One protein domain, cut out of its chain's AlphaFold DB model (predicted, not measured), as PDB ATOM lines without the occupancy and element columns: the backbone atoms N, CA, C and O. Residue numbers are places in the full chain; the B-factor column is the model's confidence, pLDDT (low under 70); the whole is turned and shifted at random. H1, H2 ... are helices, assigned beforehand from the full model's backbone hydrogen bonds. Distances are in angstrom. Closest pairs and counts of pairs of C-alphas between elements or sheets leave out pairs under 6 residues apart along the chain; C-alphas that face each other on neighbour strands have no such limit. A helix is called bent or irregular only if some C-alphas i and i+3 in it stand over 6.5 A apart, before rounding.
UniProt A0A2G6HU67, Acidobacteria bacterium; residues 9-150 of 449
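Overview. This is residues 9 to 150 of the 449 residues of a protein of Acidobacteria bacterium (UniProt A0A2G6HU67). A long, thin rod is built on one very long helix, H2, with H1 folded back along its first part and H3 folded back along its later part, two helical hairpins that share H2. Short H4 packs on H2 with residues 65 to 72 of H2, near the place where H1 begins and H3 ends. The printed part has 142 residues with four named helices, in the order H1, H2, H3, H4, and no named strand; the class is all helix. It is extended, with a radius of gyration of the C-alphas of 26.6 A and spans of 91 by 25 by 21 A.

Arrangement. H1, residues 9 to 32, touches residues 43 to 68 of H2, residues 40 to 101; the closest C-alphas, of Ala 10 and Leu 64, are 5.3 A apart. This hairpin has a steep tilt of 41 degrees, opposite ways. H2, the hub, has a kink of 32 degrees near residue 62; it is neither bent nor irregular, but only just: C-alphas 60 and 63 are 6.5 A apart. H2 and H3, residues 107 to 139, form a hairpin at a shallow tilt of 9 degrees, opposite ways, closest at the C-alphas of Leu 86 and Lys 124, 6.1 A. H1 and H3 are close but not clearly touching, with the C-alphas of Ile 11 and Phe 138 closest at 6.9 A. H4, residues 145 to 149, touches H2, closest at the C-alphas of Arg 69 and Leu 148, 5.9 A. H3 and H4 only just touch, with 3 pairs of C-alphas within 8 A, and only at the corner, closest at the C-alphas of Leu 139 and Glu 145, 6.4 A. H1 and H4 are apart. Every O i to N i+4 pair is within hydrogen-bond range in H4, against 19 of 20 in H1, 54 of 58 in H2 and 28 of 29 in H3.

Along the chain. H1 begins at C-alpha 9 (173.771, 239.656, 172.935) and is 35.0 A long. H2 runs 84.8 A, to C-alpha 101 (202.746, 218.243, 211.171). H3 measures 47.5 A and H4 6.0 A, ending at C-alpha 149 (190.580, 230.952, 169.077).

Size, cuts and confidence. The C-alphas of Ser 39 and Gly 103, the two farthest apart, are 91.0 A apart. Residues 36 to 42, of which 40 to 42 belong to H2, stand free. The printed part has no cut; the link H1 to H2 is short, and the other two are tight. Mean pLDDT of the printed part is 92.8, and no printed residue is under 70.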
ATOM      1  N   SER A   9     174.673 239.176 173.995       80.62
ATOM      2  CA  SER A   9     173.771 239.656 172.935       80.62
ATOM      3  C   SER A   9     174.300 239.348 171.527       80.62
ATOM      4  O   SER A   9     173.538 238.928 170.647       80.62
ATOM      5  N   ALA A  10     175.619 239.448 171.335       85.00
ATOM      6  CA  ALA A  10     176.303 239.032 170.114       85.00
ATOM      7  C   ALA A  10     176.226 237.508 169.888       85.00
ATOM      8  O   ALA A  10     176.101 237.055 168.752       85.00
ATOM      9  N   ILE A  11     176.223 236.705 170.959       87.75
ATOM     10  CA  ILE A  11     176.067 235.243 170.873       87.75
ATOM     11  C   ILE A  11     174.642 234.886 170.443       87.75
ATOM     12  O   ILE A  11     174.465 234.084 169.529       87.75
ATOM     13  N   GLU A  12     173.617 235.495 171.039       88.75
ATOM     14  CA  GLU A  12     172.228 235.167 170.694       88.75
ATOM     15  C   GLU A  12     171.881 235.589 169.253       88.75
ATOM     16  O   GLU A  12     171.300 234.812 168.495       88.75
ATOM     17  N   THR A  13     172.349 236.760 168.806       90.75
ATOM     18  CA  THR A  13     172.199 237.178 167.397       90.75
ATOM     19  C   THR A  13     173.029 236.331 166.422       90.75
ATOM     20  O   THR A  13     172.595 236.100 165.291       90.75
ATOM     21  N   LEU A  14     174.178 235.780 166.837       92.69
ATOM     22  CA  LEU A  14     174.895 234.775 166.043       92.69
ATOM     23  C   LEU A  14     174.147 233.435 165.959       92.69
ATOM     24  O   LEU A  14     174.193 232.810 164.897       92.69
ATOM     25  N   LYS A  15     173.424 233.001 167.007       92.75
ATOM     26  CA  LYS A  15     172.553 231.809 166.941       92.75
ATOM     27  C   LYS A  15     171.463 231.996 165.879       92.75
ATOM     28  O   LYS A  15     171.346 231.152 164.990       92.75
ATOM     29  N   GLU A  16     170.757 233.132 165.878       93.62
ATOM     30  CA  GLU A  16     169.754 233.459 164.844       93.62
ATOM     31  C   GLU A  16     170.343 233.439 163.418       93.62
ATOM     32  O   GLU A  16     169.766 232.859 162.493       93.62
ATOM     33  N   LEU A  17     171.519 234.051 163.223       94.25
ATOM     34  CA  LEU A  17     172.194 234.086 161.920       94.25
ATOM     35  C   LEU A  17     172.678 232.697 161.472       94.25
ATOM     36  O   LEU A  17     172.636 232.396 160.274       94.25
ATOM     37  N   LYS A  18     173.098 231.834 162.407       93.88
ATOM     38  CA  LYS A  18     173.486 230.441 162.138       93.88
ATOM     39  C   LYS A  18     172.278 229.600 161.714       93.88
ATOM     40  O   LYS A  18     172.369 228.884 160.716       93.88
ATOM     41  N   GLU A  19     171.120 229.774 162.354       94.31
ATOM     42  CA  GLU A  19     169.869 229.151 161.901       94.31
ATOM     43  C   GLU A  19     169.443 229.636 160.500       94.31
ATOM     44  O   GLU A  19     169.080 228.815 159.650       94.31
ATOM     45  N   GLU A  20     169.540 230.940 160.183       95.31
ATOM     46  CA  GLU A  20     169.237 231.419 158.820       95.31
ATOM     47  C   GLU A  20     170.216 230.825 157.782       95.31
ATOM     48  O   GLU A  20     169.791 230.401 156.697       95.31
ATOM     49  N   LYS A  21     171.512 230.724 158.124       95.38
ATOM     50  CA  LYS A  21     172.569 230.103 157.298       95.38
ATOM     51  C   LYS A  21     172.218 228.646 156.975       95.38
ATOM     52  O   LYS A  21     172.164 228.287 155.794       95.38
ATOM     53  N   GLU A  22     171.881 227.832 157.976       95.62
ATOM     54  CA  GLU A  22     171.464 226.432 157.785       95.62
ATOM     55  C   GLU A  22     170.180 226.298 156.955       95.62
ATOM     56  O   GLU A  22     170.117 225.500 156.010       95.62
ATOM     57  N   VAL A  23     169.165 227.124 157.228       97.06
ATOM     58  CA  VAL A  23     167.902 227.133 156.471       97.06
ATOM     59  C   VAL A  23     168.129 227.467 154.991       97.06
ATOM     60  O   VAL A  23     167.406 226.956 154.128       97.06
ATOM     61  N   ILE A  24     169.129 228.290 154.655       95.88
ATOM     62  CA  ILE A  24     169.499 228.576 153.261       95.88
ATOM     63  C   ILE A  24     170.339 227.451 152.649       95.88
ATOM     64  O   ILE A  24     170.048 227.047 151.520       95.88
ATOM     65  N   LEU A  25     171.301 226.872 153.371       95.69
ATOM     66  CA  LEU A  25     172.072 225.709 152.901       95.69
ATOM     67  C   LEU A  25     171.145 224.524 152.567       95.69
ATOM     68  O   LEU A  25     171.179 223.996 151.451       95.69
ATOM     69  N   GLY A  26     170.197 224.209 153.453       96.81
ATOM     70  CA  GLY A  26     169.164 223.193 153.228       96.81
ATOM     71  C   GLY A  26     168.137 223.539 152.136       96.81
ATOM     72  O   GLY A  26     167.341 222.673 151.754       96.81
ATOM     73  N   ARG A  27     168.118 224.776 151.614       97.25
ATOM     74  CA  ARG A  27     167.377 225.171 150.395       97.25
ATOM     75  C   ARG A  27     168.238 225.053 149.133       97.25
ATOM     76  O   ARG A  27     167.689 224.718 148.084       97.25
ATOM     77  N   ILE A  28     169.550 225.282 149.228       95.94
ATOM     78  CA  ILE A  28     170.514 225.070 148.135       95.94
ATOM     79  C   ILE A  28     170.604 223.579 147.790       95.94
ATOM     80  O   ILE A  28     170.489 223.226 146.619       95.94
ATOM     81  N   GLU A  29     170.693 222.696 148.787       97.06
ATOM     82  CA  GLU A  29     170.664 221.237 148.592       97.06
ATOM     83  C   GLU A  29     169.403 220.794 147.819       97.06
ATOM     84  O   GLU A  29     169.486 220.207 146.740       97.06
ATOM     85  N   LYS A  30     168.220 221.195 148.301       96.56
ATOM     86  CA  LYS A  30     166.914 220.888 147.682       96.56
ATOM     87  C   LYS A  30     166.690 221.561 146.319       96.56
ATOM     88  O   LYS A  30     165.740 221.214 145.612       96.56
ATOM     89  N   MET A  31     167.513 222.547 145.957       95.00
ATOM     90  CA  MET A  31     167.579 223.142 144.618       95.00
ATOM     91  C   MET A  31     168.497 222.319 143.703       95.00
ATOM     92  O   MET A  31     168.165 222.128 142.534       95.00
ATOM     93  N   GLU A  32     169.607 221.798 144.227       94.88
ATOM     94  CA  GLU A  32     170.573 220.974 143.494       94.88
ATOM     95  C   GLU A  32     169.983 219.616 143.087       94.88
ATOM     96  O   GLU A  32     170.136 219.209 141.933       94.88
ATOM     97  N   GLU A  33     169.189 218.984 143.963       96.56
ATOM     98  CA  GLU A  33     168.341 217.823 143.631       96.56
ATOM     99  C   GLU A  33     167.417 218.073 142.424       96.56
ATOM    100  O   GLU A  33     167.033 217.149 141.706       96.56
ATOM    101  N   LYS A  34     167.007 219.332 142.221       95.38
ATOM    102  CA  LYS A  34     165.940 219.733 141.292       95.38
ATOM    103  C   LYS A  34     166.454 220.489 140.073       95.38
ATOM    104  O   LYS A  34     165.634 220.923 139.260       95.38
ATOM    105  N   LYS A  35     167.771 220.625 139.894       93.81
ATOM    106  CA  LYS A  35     168.383 221.397 138.797       93.81
ATOM    107  C   LYS A  35     167.899 220.981 137.405       93.81
ATOM    108  O   LYS A  35     167.639 221.848 136.577       93.81
ATOM    109  N   ASP A  36     167.673 219.685 137.185       95.75
ATOM    110  CA  ASP A  36     167.213 219.141 135.897       95.75
ATOM    111  C   ASP A  36     165.703 219.349 135.637       95.75
ATOM    112  O   ASP A  36     165.221 219.116 134.530       95.75
ATOM    113  N   SER A  37     164.942 219.810 136.640       95.38
ATOM    114  CA  SER A  37     163.511 220.147 136.517       95.38
ATOM    115  C   SER A  37     163.251 221.586 136.043       95.38
ATOM    116  O   SER A  37     162.111 221.946 135.740       95.38
ATOM    117  N   VAL A  38     164.298 222.412 135.955       94.31
ATOM    118  CA  VAL A  38     164.235 223.833 135.585       94.31
ATOM    119  C   VAL A  38     165.217 224.149 134.454       94.31
ATOM    120  O   VAL A  38     166.093 223.358 134.118       94.31
ATOM    121  N   SER A  39     165.094 225.325 133.833       96.81
ATOM    122  CA  SER A  39     166.100 225.753 132.856       96.81
ATOM    123  C   SER A  39     167.396 226.178 133.557       96.81
ATOM    124  O   SER A  39     167.365 226.747 134.650       96.81
ATOM    125  N   SER A  40     168.543 225.988 132.894       93.94
ATOM    126  CA  SER A  40     169.855 226.393 133.430       93.94
ATOM    127  C   SER A  40     169.903 227.874 133.842       93.94
ATOM    128  O   SER A  40     170.579 228.216 134.808       93.94
ATOM    129  N   GLN A  41     169.153 228.757 133.168       94.81
ATOM    130  CA  GLN A  41     169.081 230.170 133.549       94.81
ATOM    131  C   GLN A  41     168.249 230.401 134.819       94.81
ATOM    132  O   GLN A  41     168.630 231.231 135.639       94.81
ATOM    133  N   VAL A  42     167.149 229.664 135.015       95.00
ATOM    134  CA  VAL A  42     166.358 229.733 136.256       95.00
ATOM    135  C   VAL A  42     167.183 229.217 137.434       95.00
ATOM    136  O   VAL A  42     167.296 229.923 138.433       95.00
ATOM    137  N   TYR A  43     167.838 228.060 137.285       95.25
ATOM    138  CA  TYR A  43     168.760 227.531 138.295       95.25
ATOM    139  C   TYR A  43     169.856 228.551 138.648       95.25
ATOM    140  O   TYR A  43     170.036 228.870 139.820       95.25
ATOM    141  N   LYS A  44     170.542 229.136 137.652       94.06
ATOM    142  CA  LYS A  44     171.592 230.148 137.882       94.06
ATOM    143  C   LYS A  44     171.069 231.379 138.622       94.06
ATOM    144  O   LYS A  44     171.728 231.845 139.545       94.06
ATOM    145  N   ASN A  45     169.899 231.893 138.240       94.44
ATOM    146  CA  ASN A  45     169.317 233.081 138.865       94.44
ATOM    147  C   ASN A  45     168.941 232.837 140.337       94.44
ATOM    148  O   ASN A  45     169.203 233.699 141.173       94.44
ATOM    149  N   VAL A  46     168.349 231.677 140.649       95.25
ATOM    150  CA  VAL A  46     167.943 231.302 142.017       95.25
ATOM    151  C   VAL A  46     169.158 230.939 142.874       95.25
ATOM    152  O   VAL A  46     169.270 231.410 144.001       95.25
ATOM    153  N   SER A  47     170.117 230.191 142.322       93.25
ATOM    154  CA  SER A  47     171.379 229.871 142.995       93.25
ATOM    155  C   SER A  47     172.151 231.140 143.360       93.25
ATOM    156  O   SER A  47     172.546 231.310 144.513       93.25
ATOM    157  N   ALA A  48     172.274 232.095 142.432       92.56
ATOM    158  CA  ALA A  48     172.892 233.392 142.707       92.56
ATOM    159  C   ALA A  48     172.135 234.223 143.761       92.56
ATOM    160  O   ALA A  48     172.741 235.086 144.390       92.56
ATOM    161  N   ASP A  49     170.834 233.991 143.972       96.81
ATOM    162  CA  ASP A  49     170.082 234.646 145.046       96.81
ATOM    163  C   ASP A  49     170.391 234.047 146.420       96.81
ATOM    164  O   ASP A  49     170.686 234.793 147.351       96.81
ATOM    165  N   TYR A  50     170.426 232.717 146.541       96.69
ATOM    166  CA  TYR A  50     170.834 232.073 147.793       96.69
ATOM    167  C   TYR A  50     172.284 232.407 148.174       96.69
ATOM    168  O   TYR A  50     172.538 232.724 149.332       96.69
ATOM    169  N   HIS A  51     173.214 232.445 147.211       93.81
ATOM    170  CA  HIS A  51     174.600 232.854 147.478       93.81
ATOM    171  C   HIS A  51     174.710 234.326 147.921       93.81
ATOM    172  O   HIS A  51     175.494 234.627 148.818       93.81
ATOM    173  N   ARG A  52     173.897 235.246 147.367       96.50
ATOM    174  CA  ARG A  52     173.821 236.635 147.869       96.50
ATOM    175  C   ARG A  52     173.321 236.703 149.311       96.50
ATOM    176  O   ARG A  52     173.844 237.493 150.087       96.50
ATOM    177  N   ARG A  53     172.321 235.890 149.671       96.12
ATOM    178  CA  ARG A  53     171.791 235.844 151.043       96.12
ATOM    179  C   ARG A  53     172.818 235.285 152.025       96.12
ATOM    180  O   ARG A  53     173.035 235.920 153.044       96.12
ATOM    181  N   LEU A  54     173.506 234.189 151.688       95.12
ATOM    182  CA  LEU A  54     174.614 233.667 152.503       95.12
ATOM    183  C   LEU A  54     175.703 234.727 152.719       95.12
ATOM    184  O   LEU A  54     176.089 234.970 153.855       95.12
ATOM    185  N   GLY A  55     176.124 235.431 151.661       91.62
ATOM    186  CA  GLY A  55     177.076 236.541 151.789       91.62
ATOM    187  C   GLY A  55     176.567 237.680 152.684       91.62
ATOM    188  O   GLY A  55     177.338 238.239 153.453       91.62
ATOM    189  N   SER A  56     175.267 237.986 152.643       94.56
ATOM    190  CA  SER A  56     174.639 238.979 153.525       94.56
ATOM    191  C   SER A  56     174.448 238.503 154.972       94.56
ATOM    192  O   SER A  56     174.269 239.354 155.840       94.56
ATOM    193  N   ILE A  57     174.443 237.194 155.236       94.12
ATOM    194  CA  ILE A  57     174.440 236.631 156.593       94.12
ATOM    195  C   ILE A  57     175.860 236.680 157.151       94.12
ATOM    196  O   ILE A  57     176.063 237.246 158.217       94.12
ATOM    197  N   GLU A  58     176.857 236.197 156.404       92.06
ATOM    198  CA  GLU A  58     178.258 236.216 156.848       92.06
ATOM    199  C   GLU A  58     178.762 237.658 157.068       92.06
ATOM    200  O   GLU A  58     179.437 237.931 158.055       92.06
ATOM    201  N   GLN A  59     178.335 238.621 156.235       92.75
ATOM    202  CA  GLN A  59     178.622 240.052 156.430       92.75
ATOM    203  C   GLN A  59     178.033 240.634 157.731       92.75
ATOM    204  O   GLN A  59     178.588 241.595 158.262       92.75
ATOM    205  N   LYS A  60     176.922 240.085 158.245       93.12
ATOM    206  CA  LYS A  60     176.376 240.447 159.567       93.12
ATOM    207  C   LYS A  60     177.052 239.672 160.697       93.12
ATOM    208  O   LYS A  60     177.184 240.206 161.789       93.12
ATOM    209  N   ALA A  61     177.441 238.424 160.441       93.38
ATOM    210  CA  ALA A  61     178.027 237.545 161.439       93.38
ATOM    211  C   ALA A  61     179.461 237.958 161.798       93.38
ATOM    212  O   ALA A  61     179.786 237.985 162.973       93.38
ATOM    213  N   GLU A  62     180.313 238.322 160.833       91.06
ATOM    214  CA  GLU A  62     181.719 238.663 161.121       91.06
ATOM    215  C   GLU A  62     181.948 239.765 162.176       91.06
ATOM    216  O   GLU A  62     182.790 239.540 163.045       91.06
ATOM    217  N   PRO A  63     181.253 240.925 162.202       91.50
ATOM    218  CA  PRO A  63     181.445 241.884 163.296       91.50
ATOM    219  C   PRO A  63     181.095 241.277 164.665       91.50
ATOM    220  O   PRO A  63     181.890 241.397 165.593       91.50
ATOM    221  N   LEU A  64     179.986 240.534 164.758       92.00
ATOM    222  CA  LEU A  64     179.558 239.853 165.987       92.00
ATOM    223  C   LEU A  64     180.525 238.723 166.387       92.00
ATOM    224  O   LEU A  64     180.807 238.536 167.565       92.00
ATOM    225  N   LYS A  65     181.103 237.985 165.429       91.38
ATOM    226  CA  LYS A  65     182.156 236.994 165.711       91.38
ATOM    227  C   LYS A  65     183.393 237.659 166.302       91.38
ATOM    228  O   LYS A  65     183.973 237.119 167.233       91.38
ATOM    229  N   ASN A  66     183.814 238.810 165.775       89.75
ATOM    230  CA  ASN A  66     184.982 239.527 166.294       89.75
ATOM    231  C   ASN A  66     184.728 240.115 167.692       89.75
ATOM    232  O   ASN A  66     185.627 240.099 168.530       89.75
ATOM    233  N   GLU A  67     183.497 240.538 167.976       88.88
ATOM    234  CA  GLU A  67     183.032 240.903 169.319       88.88
ATOM    235  C   GLU A  67     183.092 239.705 170.286       88.88
ATOM    236  O   GLU A  67     183.763 239.777 171.314       88.88
ATOM    237  N   VAL A  68     182.532 238.547 169.916       89.69
ATOM    238  CA  VAL A  68     182.580 237.333 170.756       89.69
ATOM    239  C   VAL A  68     184.006 236.771 170.906       89.69
ATOM    240  O   VAL A  68     184.367 236.323 171.993       89.69
ATOM    241  N   ARG A  69     184.870 236.865 169.881       89.56
ATOM    242  CA  ARG A  69     186.318 236.577 169.989       89.56
ATOM    243  C   ARG A  69     186.997 237.515 171.004       89.56
ATOM    244  O   ARG A  69     187.819 237.062 171.797       89.56
ATOM    245  N   SER A  70     186.627 238.799 171.038       85.56
ATOM    246  CA  SER A  70     187.126 239.773 172.026       85.56
ATOM    247  C   SER A  70     186.700 239.413 173.459       85.56
ATOM    248  O   SER A  70     187.541 239.358 174.361       85.56
ATOM    249  N   GLU A  71     185.425 239.068 173.673       85.38
ATOM    250  CA  GLU A  71     184.946 238.572 174.972       85.38
ATOM    251  C   GLU A  71     185.620 237.246 175.370       85.38
ATOM    252  O   GLU A  71     185.968 237.051 176.537       85.38
ATOM    253  N   TYR A  72     185.908 236.361 174.412       88.69
ATOM    254  CA  TYR A  72     186.618 235.106 174.671       88.69
ATOM    255  C   TYR A  72     188.076 235.331 175.104       88.69
ATOM    256  O   TYR A  72     188.556 234.659 176.017       88.69
ATOM    257  N   VAL A  73     188.776 236.326 174.546       87.06
ATOM    258  CA  VAL A  73     190.121 236.719 175.014       87.06
ATOM    259  C   VAL A  73     190.082 237.227 176.463       87.06
ATOM    260  O   VAL A  73     190.951 236.861 177.267       87.06
ATOM    261  N   LYS A  74     189.055 238.000 176.849       84.50
ATOM    262  CA  LYS A  74     188.840 238.401 178.255       84.50
ATOM    263  C   LYS A  74     188.590 237.181 179.145       84.50
ATOM    264  O   LYS A  74     189.224 237.051 180.192       84.50
ATOM    265  N   LEU A  75     187.726 236.261 178.713       87.00
ATOM    266  CA  LEU A  75     187.384 235.032 179.432       87.00
ATOM    267  C   LEU A  75     188.610 234.131 179.660       87.00
ATOM    268  O   LEU A  75     188.884 233.723 180.789       87.00
ATOM    269  N   LYS A  76     189.407 233.903 178.612       89.31
ATOM    270  CA  LYS A  76     190.671 233.149 178.644       89.31
ATOM    271  C   LYS A  76     191.687 233.788 179.601       89.31
ATOM    272  O   LYS A  76     192.348 233.083 180.364       89.31
ATOM    273  N   THR A  77     191.741 235.121 179.638       87.00
ATOM    274  CA  THR A  77     192.555 235.883 180.601       87.00
ATOM    275  C   THR A  77     192.040 235.725 182.040       87.00
ATOM    276  O   THR A  77     192.836 235.454 182.942       87.00
ATOM    277  N   LYS A  78     190.719 235.821 182.270       86.31
ATOM    278  CA  LYS A  78     190.079 235.597 183.583       86.31
ATOM    279  C   LYS A  78     190.375 234.182 184.103       86.31
ATOM    280  O   LYS A  78     190.740 234.033 185.270       86.31
ATOM    281  N   LYS A  79     190.320 233.168 183.227       91.19
ATOM    282  CA  LYS A  79     190.650 231.773 183.563       91.19
ATOM    283  C   LYS A  79     192.086 231.613 184.050       91.19
ATOM    284  O   LYS A  79     192.304 231.033 185.111       91.19
ATOM    285  N   ALA A  80     193.056 232.148 183.304       91.19
ATOM    286  CA  ALA A  80     194.474 232.043 183.650       91.19
ATOM    287  C   ALA A  80     194.776 232.671 185.023       91.19
ATOM    288  O   ALA A  80     195.472 232.068 185.839       91.19
ATOM    289  N   VAL A  81     194.179 233.834 185.319       89.44
ATOM    290  CA  VAL A  81     194.281 234.481 186.639       89.44
ATOM    291  C   VAL A  81     193.736 233.578 187.743       89.44
ATOM    292  O   VAL A  81     194.420 233.367 188.739       89.44
ATOM    293  N   TYR A  82     192.539 233.008 187.575       90.44
ATOM    294  CA  TYR A  82     191.950 232.135 188.594       90.44
ATOM    295  C   TYR A  82     192.722 230.823 188.772       90.44
ATOM    296  O   TYR A  82     192.849 230.359 189.901       90.44
ATOM    297  N   GLN A  83     193.304 230.261 187.710       94.19
ATOM    298  CA  GLN A  83     194.187 229.092 187.801       94.19
ATOM    299  C   GLN A  83     195.488 229.401 188.562       94.19
ATOM    300  O   GLN A  83     195.954 228.567 189.333       94.19
ATOM    301  N   ASP A  84     196.066 230.593 188.394       93.12
ATOM    302  CA  ASP A  84     197.252 231.033 189.147       93.12
ATOM    303  C   ASP A  84     196.934 231.549 190.561       93.12
ATOM    304  O   ASP A  84     197.844 231.735 191.372       93.12
ATOM    305  N   GLU A  85     195.667 231.816 190.875       92.06
ATOM    306  CA  GLU A  85     195.184 232.015 192.245       92.06
ATOM    307  C   GLU A  85     194.919 230.669 192.931       92.06
ATOM    308  O   GLU A  85     195.350 230.497 194.068       92.06
ATOM    309  N   LEU A  86     194.307 229.697 192.241       93.94
ATOM    310  CA  LEU A  86     194.052 228.350 192.763       93.94
ATOM    311  C   LEU A  86     195.353 227.683 193.235       93.94
ATOM    312  O   LEU A  86     195.454 227.350 194.410       93.94
ATOM    313  N   LYS A  87     196.388 227.642 192.382       96.38
ATOM    314  CA  LYS A  87     197.722 227.094 192.717       96.38
ATOM    315  C   LYS A  87     198.356 227.710 193.965       96.38
ATOM    316  O   LYS A  87     199.097 227.045 194.677       96.38
ATOM    317  N   LYS A  88     198.108 228.998 194.230       96.88
ATOM    318  CA  LYS A  88     198.632 229.664 195.435       96.88
ATOM    319  C   LYS A  88     197.890 229.200 196.677       96.88
ATOM    320  O   LYS A  88     198.530 228.946 197.683       96.88
ATOM    321  N   ILE A  89     196.572 229.035 196.584       94.00
ATOM    322  CA  ILE A  89     195.748 228.518 197.680       94.00
ATOM    323  C   ILE A  89     196.063 227.027 197.930       94.00
ATOM    324  O   ILE A  89     196.068 226.592 199.077       94.00
ATOM    325  N   GLU A  90     196.387 226.255 196.886       97.06
ATOM    326  CA  GLU A  90     196.878 224.872 197.001       97.06
ATOM    327  C   GLU A  90     198.211 224.827 197.770       97.06
ATOM    328  O   GLU A  90     198.325 224.094 198.752       97.06
ATOM    329  N   LEU A  91     199.172 225.694 197.428       98.00
ATOM    330  CA  LEU A  91     200.436 225.828 198.168       98.00
ATOM    331  C   LEU A  91     200.242 226.350 199.607       98.00
ATOM    332  O   LEU A  91     200.908 225.868 200.519       98.00
ATOM    333  N   GLU A  92     199.312 227.285 199.842       97.25
ATOM    334  CA  GLU A  92     198.924 227.721 201.196       97.25
ATOM    335  C   GLU A  92     198.358 226.547 202.022       97.25
ATOM    336  O   GLU A  92     198.637 226.447 203.220       97.25
ATOM    337  N   LYS A  93     197.606 225.626 201.394       97.44
ATOM    338  CA  LYS A  93     197.096 224.405 202.038       97.44
ATOM    339  C   LYS A  93     198.225 223.441 202.397       97.44
ATOM    340  O   LYS A  93     198.269 222.954 203.526       97.44
ATOM    341  N   GLU A  94     199.129 223.171 201.455       98.06
ATOM    342  CA  GLU A  94     200.295 222.305 201.673       98.06
ATOM    343  C   GLU A  94     201.197 222.848 202.793       98.06
ATOM    344  O   GLU A  94     201.596 222.093 203.682       98.06
ATOM    345  N   GLU A  95     201.453 224.162 202.812       98.06
ATOM    346  CA  GLU A  95     202.241 224.811 203.865       98.06
ATOM    347  C   GLU A  95     201.557 224.714 205.239       98.06
ATOM    348  O   GLU A  95     202.215 224.366 206.222       98.06
ATOM    349  N   LEU A  96     200.243 224.967 205.326       97.88
ATOM    350  CA  LEU A  96     199.488 224.844 206.580       97.88
ATOM    351  C   LEU A  96     199.537 223.411 207.134       97.88
ATOM    352  O   LEU A  96     199.821 223.218 208.318       97.88
ATOM    353  N   VAL A  97     199.297 222.409 206.280       97.62
ATOM    354  CA  VAL A  97     199.353 220.986 206.659       97.62
ATOM    355  C   VAL A  97     200.753 220.610 207.148       97.62
ATOM    356  O   VAL A  97     200.883 219.975 208.197       97.62
ATOM    357  N   PHE A  98     201.808 221.039 206.452       98.25
ATOM    358  CA  PHE A  98     203.186 220.758 206.857       98.25
ATOM    359  C   PHE A  98     203.555 221.424 208.196       98.25
ATOM    360  O   PHE A  98     204.141 220.781 209.066       98.25
ATOM    361  N   ARG A  99     203.161 222.682 208.421       97.81
ATOM    362  CA  ARG A  99     203.377 223.385 209.701       97.81
ATOM    363  C   ARG A  99     202.633 222.738 210.871       97.81
ATOM    364  O   ARG A  99     203.190 222.629 211.963       97.81
ATOM    365  N   HIS A 100     201.407 222.263 210.655       97.31
ATOM    366  CA  HIS A 100     200.676 221.492 211.663       97.31
ATOM    367  C   HIS A 100     201.383 220.154 211.967       97.31
ATOM    368  O   HIS A 100     201.572 219.826 213.135       97.31
ATOM    369  N   GLN A 101     201.911 219.443 210.959       96.75
ATOM    370  CA  GLN A 101     202.746 218.243 211.171       96.75
ATOM    371  C   GLN A 101     204.044 218.523 211.960       96.75
ATOM    372  O   GLN A 101     204.549 217.633 212.646       96.75
ATOM    373  N   LEU A 102     204.583 219.747 211.896       97.88
ATOM    374  CA  LEU A 102     205.705 220.201 212.731       97.88
ATOM    375  C   LEU A 102     205.291 220.593 214.166       97.88
ATOM    376  O   LEU A 102     206.164 220.818 215.006       97.88
ATOM    377  N   GLY A 103     203.989 220.658 214.461       96.06
ATOM    378  CA  GLY A 103     203.447 221.075 215.755       96.06
ATOM    379  C   GLY A 103     203.411 222.593 215.965       96.06
ATOM    380  O   GLY A 103     203.483 223.038 217.109       96.06
ATOM    381  N   GLU A 104     203.329 223.399 214.897       96.44
ATOM    382  CA  GLU A 104     203.180 224.864 215.010       96.44
ATOM    383  C   GLU A 104     201.756 225.311 215.405       96.44
ATOM    384  O   GLU A 104     201.583 226.451 215.838       96.44
ATOM    385  N   PHE A 105     200.753 224.432 215.281       94.19
ATOM    386  CA  PHE A 105     199.334 224.726 215.518       94.19
ATOM    387  C   PHE A 105     198.664 223.668 216.405       94.19
ATOM    388  O   PHE A 105     198.915 222.474 216.239       94.19
ATOM    389  N   GLU A 106     197.767 224.109 217.291       95.56
ATOM    390  CA  GLU A 106     196.787 223.244 217.965       95.56
ATOM    391  C   GLU A 106     195.693 222.804 216.964       95.56
ATOM    392  O   GLU A 106     195.480 223.460 215.942       95.56
ATOM    393  N   GLU A 107     194.983 221.707 217.251       96.44
ATOM    394  CA  GLU A 107     194.018 221.090 216.318       96.44
ATOM    395  C   GLU A 107     192.886 222.050 215.898       96.44
ATOM    396  O   GLU A 107     192.669 222.262 214.707       96.44
ATOM    397  N   ASP A 108     192.224 222.702 216.863       96.88
ATOM    398  CA  ASP A 108     191.109 223.635 216.622       96.88
ATOM    399  C   ASP A 108     191.515 224.821 215.707       96.88
ATOM    400  O   ASP A 108     190.734 225.275 214.861       96.88
ATOM    401  N   ASP A 109     192.753 225.315 215.854       96.25
ATOM    402  CA  ASP A 109     193.321 226.404 215.043       96.25
ATOM    403  C   ASP A 109     193.712 225.921 213.633       96.25
ATOM    404  O   ASP A 109     193.613 226.681 212.662       96.25
ATOM    405  N   PHE A 110     194.143 224.661 213.502       97.50
ATOM    406  CA  PHE A 110     194.414 224.021 212.216       97.50
ATOM    407  C   PHE A 110     193.118 223.751 211.440       97.50
ATOM    408  O   PHE A 110     193.008 224.215 210.304       97.50
ATOM    409  N   GLU A 111     192.113 223.100 212.043       97.56
ATOM    410  CA  GLU A 111     190.809 222.844 211.405       97.56
ATOM    411  C   GLU A 111     190.170 224.144 210.892       97.56
ATOM    412  O   GLU A 111     189.653 224.195 209.771       97.56
ATOM    413  N   THR A 112     190.238 225.213 211.692       97.38
ATOM    414  CA  THR A 112     189.670 226.523 211.344       97.38
ATOM    415  C   THR A 112     190.330 227.115 210.094       97.38
ATOM    416  O   THR A 112     189.628 227.489 209.151       97.38
ATOM    417  N   GLN A 113     191.666 227.158 210.045       97.12
ATOM    418  CA  GLN A 113     192.404 227.690 208.890       97.12
ATOM    419  C   GLN A 113     192.273 226.784 207.656       97.12
ATOM    420  O   GLN A 113     192.053 227.277 206.550       97.12
ATOM    421  N   PHE A 114     192.340 225.463 207.837       97.38
ATOM    422  CA  PHE A 114     192.192 224.478 206.762       97.38
ATOM    423  C   PHE A 114     190.827 224.619 206.079       97.38
ATOM    424  O   PHE A 114     190.738 224.638 204.853       97.38
ATOM    425  N   LYS A 115     189.761 224.810 206.865       96.88
ATOM    426  CA  LYS A 115     188.401 225.030 206.366       96.88
ATOM    427  C   LYS A 115     188.236 226.361 205.626       96.88
ATOM    428  O   LYS A 115     187.480 226.417 204.652       96.88
ATOM    429  N   GLU A 116     188.925 227.426 206.042       96.88
ATOM    430  CA  GLU A 116     188.940 228.692 205.293       96.88
ATOM    431  C   GLU A 116     189.634 228.516 203.932       96.88
ATOM    432  O   GLU A 116     189.092 228.925 202.900       96.88
ATOM    433  N   ILE A 117     190.790 227.849 203.914       95.00
ATOM    434  CA  ILE A 117     191.546 227.543 202.694       95.00
ATOM    435  C   ILE A 117     190.731 226.642 201.753       95.00
ATOM    436  O   ILE A 117     190.613 226.967 200.572       95.00
ATOM    437  N   ASP A 118     190.067 225.595 202.251       95.44
ATOM    438  CA  ASP A 118     189.207 224.735 201.422       95.44
ATOM    439  C   ASP A 118     187.977 225.469 200.888       95.44
ATOM    440  O   ASP A 118     187.607 225.292 199.727       95.44
ATOM    441  N   THR A 119     187.400 226.390 201.664       94.56
ATOM    442  CA  THR A 119     186.333 227.274 201.170       94.56
ATOM    443  C   THR A 119     186.841 228.180 200.036       94.56
ATOM    444  O   THR A 119     186.135 228.389 199.043       94.56
ATOM    445  N   ARG A 120     188.080 228.689 200.134       96.12
ATOM    446  CA  ARG A 120     188.740 229.471 199.071       96.12
ATOM    447  C   ARG A 120     189.037 228.617 197.830       96.12
ATOM    448  O   ARG A 120     188.762 229.086 196.724       96.12
ATOM    449  N   LEU A 121     189.523 227.381 197.995       92.69
ATOM    450  CA  LEU A 121     189.758 226.423 196.904       92.69
ATOM    451  C   LEU A 121     188.468 226.084 196.164       92.69
ATOM    452  O   LEU A 121     188.391 226.292 194.955       92.69
ATOM    453  N   SER A 122     187.434 225.623 196.876       88.56
ATOM    454  CA  SER A 122     186.155 225.249 196.265       88.56
ATOM    455  C   SER A 122     185.527 226.419 195.509       88.56
ATOM    456  O   SER A 122     185.084 226.244 194.376       88.56
ATOM    457  N   LYS A 123     185.568 227.635 196.076       89.06
ATOM    458  CA  LYS A 123     185.080 228.842 195.395       89.06
ATOM    459  C   LYS A 123     185.876 229.159 194.123       89.06
ATOM    460  O   LYS A 123     185.277 229.552 193.125       89.06
ATOM    461  N   LYS A 124     187.204 229.003 194.132       89.81
ATOM    462  CA  LYS A 124     188.042 229.264 192.949       89.81
ATOM    463  C   LYS A 124     187.908 228.191 191.875       89.81
ATOM    464  O   LYS A 124     187.861 228.555 190.706       89.81
ATOM    465  N   SER A 125     187.785 226.924 192.261       87.69
ATOM    466  CA  SER A 125     187.522 225.817 191.336       87.69
ATOM    467  C   SER A 125     186.177 226.002 190.625       87.69
ATOM    468  O   SER A 125     186.132 226.014 189.397       87.69
ATOM    469  N   TYR A 126     185.108 226.304 191.376       91.06
ATOM    470  CA  TYR A 126     183.787 226.613 190.815       91.06
ATOM    471  C   TYR A 126     183.837 227.774 189.806       91.06
ATOM    472  O   TYR A 126     183.322 227.659 188.701       91.06
ATOM    473  N   SER A 127     184.532 228.873 190.126       85.06
ATOM    474  CA  SER A 127     184.697 229.998 189.191       85.06
ATOM    475  C   SER A 127     185.608 229.711 187.983       85.06
ATOM    476  O   SER A 127     185.721 230.562 187.103       85.06
ATOM    477  N   ILE A 128     186.288 228.560 187.925       85.00
ATOM    478  CA  ILE A 128     187.003 228.073 186.732       85.00
ATOM    479  C   ILE A 128     186.082 227.162 185.904       85.00
ATOM    480  O   ILE A 128     186.106 227.247 184.678       85.00
ATOM    481  N   GLU A 129     185.253 226.350 186.561       90.25
ATOM    482  CA  GLU A 129     184.228 225.499 185.939       90.25
ATOM    483  C   GLU A 129     183.136 226.339 185.250       90.25
ATOM    484  O   GLU A 129     182.879 226.148 184.065       90.25
ATOM    485  N   GLU A 130     182.620 227.375 185.922       86.75
ATOM    486  CA  GLU A 130     181.707 228.391 185.362       86.75
ATOM    487  C   GLU A 130     182.273 229.034 184.077       86.75
ATOM    488  O   GLU A 130     181.551 229.286 183.115       86.75
ATOM    489  N   ILE A 131     183.590 229.260 184.022       85.62
ATOM    490  CA  ILE A 131     184.268 229.811 182.841       85.62
ATOM    491  C   ILE A 131     184.313 228.805 181.676       85.62
ATOM    492  O   ILE A 131     184.209 229.217 180.517       85.62
ATOM    493  N   ASP A 132     184.443 227.505 181.953       88.00
ATOM    494  CA  ASP A 132     184.385 226.464 180.920       88.00
ATOM    495  C   ASP A 132     182.948 226.207 180.432       88.00
ATOM    496  O   ASP A 132     182.748 226.041 179.229       88.00
ATOM    497  N   GLU A 133     181.931 226.285 181.299       88.69
ATOM    498  CA  GLU A 133     180.523 226.258 180.866       88.69
ATOM    499  C   GLU A 133     180.205 227.412 179.900       88.69
ATOM    500  O   GLU A 133     179.565 227.215 178.862       88.69
ATOM    501  N   ILE A 134     180.710 228.617 180.194       86.00
ATOM    502  CA  ILE A 134     180.557 229.783 179.316       86.00
ATOM    503  C   ILE A 134     181.302 229.574 177.988       86.00
ATOM    504  O   ILE A 134     180.757 229.891 176.928       86.00
ATOM    505  N   LYS A 135     182.508 228.987 177.998       88.62
ATOM    506  CA  LYS A 135     183.232 228.633 176.762       88.62
ATOM    507  C   LYS A 135     182.400 227.710 175.860       88.62
ATOM    508  O   LYS A 135     182.386 227.908 174.644       88.62
ATOM    509  N   GLU A 136     181.678 226.744 176.423       90.69
ATOM    510  CA  GLU A 136     180.804 225.857 175.646       90.69
ATOM    511  C   GLU A 136     179.592 226.591 175.033       90.69
ATOM    512  O   GLU A 136     179.154 226.225 173.943       90.69
ATOM    513  N   GLU A 137     179.063 227.661 175.645       88.81
ATOM    514  CA  GLU A 137     178.086 228.545 174.971       88.81
ATOM    515  C   GLU A 137     178.709 229.318 173.800       88.81
ATOM    516  O   GLU A 137     178.096 229.411 172.735       88.81
ATOM    517  N   PHE A 138     179.939 229.820 173.953       88.81
ATOM    518  CA  PHE A 138     180.653 230.515 172.878       88.81
ATOM    519  C   PHE A 138     180.910 229.569 171.690       88.81
ATOM    520  O   PHE A 138     180.626 229.921 170.545       88.81
ATOM    521  N   LEU A 139     181.363 228.336 171.937       91.62
ATOM    522  CA  LEU A 139     181.635 227.347 170.885       91.62
ATOM    523  C   LEU A 139     180.402 226.989 170.035       91.62
ATOM    524  O   LEU A 139     180.552 226.657 168.858       91.62
ATOM    525  N   LYS A 140     179.176 227.105 170.568       89.88
ATOM    526  CA  LYS A 140     177.939 226.786 169.823       89.88
ATOM    527  C   LYS A 140     177.719 227.682 168.601       89.88
ATOM    528  O   LYS A 140     177.100 227.226 167.633       89.88
ATOM    529  N   VAL A 141     178.231 228.918 168.594       91.19
ATOM    530  CA  VAL A 141     178.029 229.862 167.475       91.19
ATOM    531  C   VAL A 141     179.128 229.851 166.409       91.19
ATOM    532  O   VAL A 141     178.850 230.234 165.274       91.19
ATOM    533  N   PHE A 142     180.318 229.325 166.703       91.44
ATOM    534  CA  PHE A 142     181.414 229.188 165.729       91.44
ATOM    535  C   PHE A 142     181.332 227.864 164.952       91.44
ATOM    536  O   PHE A 142     180.511 226.998 165.269       91.44
ATOM    537  N   ASP A 143     182.142 227.713 163.900       85.38
ATOM    538  CA  ASP A 143     182.226 226.457 163.134       85.38
ATOM    539  C   ASP A 143     183.311 225.497 163.695       85.38
ATOM    540  O   ASP A 143     183.280 224.296 163.414       85.38
ATOM    541  N   SER A 144     184.240 225.988 164.532       88.44
ATOM    542  CA  SER A 144     185.208 225.187 165.306       88.44
ATOM    543  C   SER A 144     185.798 225.965 166.500       88.44
ATOM    544  O   SER A 144     185.632 227.178 166.607       88.44
ATOM    545  N   GLU A 145     186.545 225.282 167.378       87.44
ATOM    546  CA  GLU A 145     187.360 225.943 168.413       87.44
ATOM    547  C   GLU A 145     188.479 226.808 167.805       87.44
ATOM    548  O   GLU A 145     188.762 227.881 168.319       87.44
ATOM    549  N   GLU A 146     189.056 226.410 166.666       87.94
ATOM    550  CA  GLU A 146     190.069 227.190 165.930       87.94
ATOM    551  C   GLU A 146     189.500 228.514 165.371       87.94
ATOM    552  O   GLU A 146     190.202 229.521 165.325       87.94
ATOM    553  N   ASP A 147     188.215 228.543 165.003       87.31
ATOM    554  CA  ASP A 147     187.492 229.744 164.552       87.31
ATOM    555  C   ASP A 147     187.204 230.720 165.720       87.31
ATOM    556  O   ASP A 147     187.307 231.941 165.555       87.31
ATOM    557  N   LEU A 148     186.941 230.192 166.925       89.25
ATOM    558  CA  LEU A 148     186.804 230.968 168.169       89.25
ATOM    559  C   LEU A 148     188.159 231.445 168.740       89.25
ATOM    560  O   LEU A 148     188.248 232.549 169.268       89.25
ATOM    561  N   GLU A 149     189.211 230.627 168.639       87.75
ATOM    562  CA  GLU A 149     190.580 230.952 169.077       87.75
ATOM    563  C   GLU A 149     191.310 231.902 168.108       87.75
ATOM    564  O   GLU A 149     192.351 232.453 168.472       87.75
ATOM    565  N   SER A 150     190.802 232.086 166.881       86.56
ATOM    566  CA  SER A 150     191.400 232.990 165.893       86.56
ATOM    567  C   SER A 150     191.405 234.446 166.375       86.56
ATOM    568  O   SER A 150     190.468 234.907 167.031       86.56
TER     569      SER A 150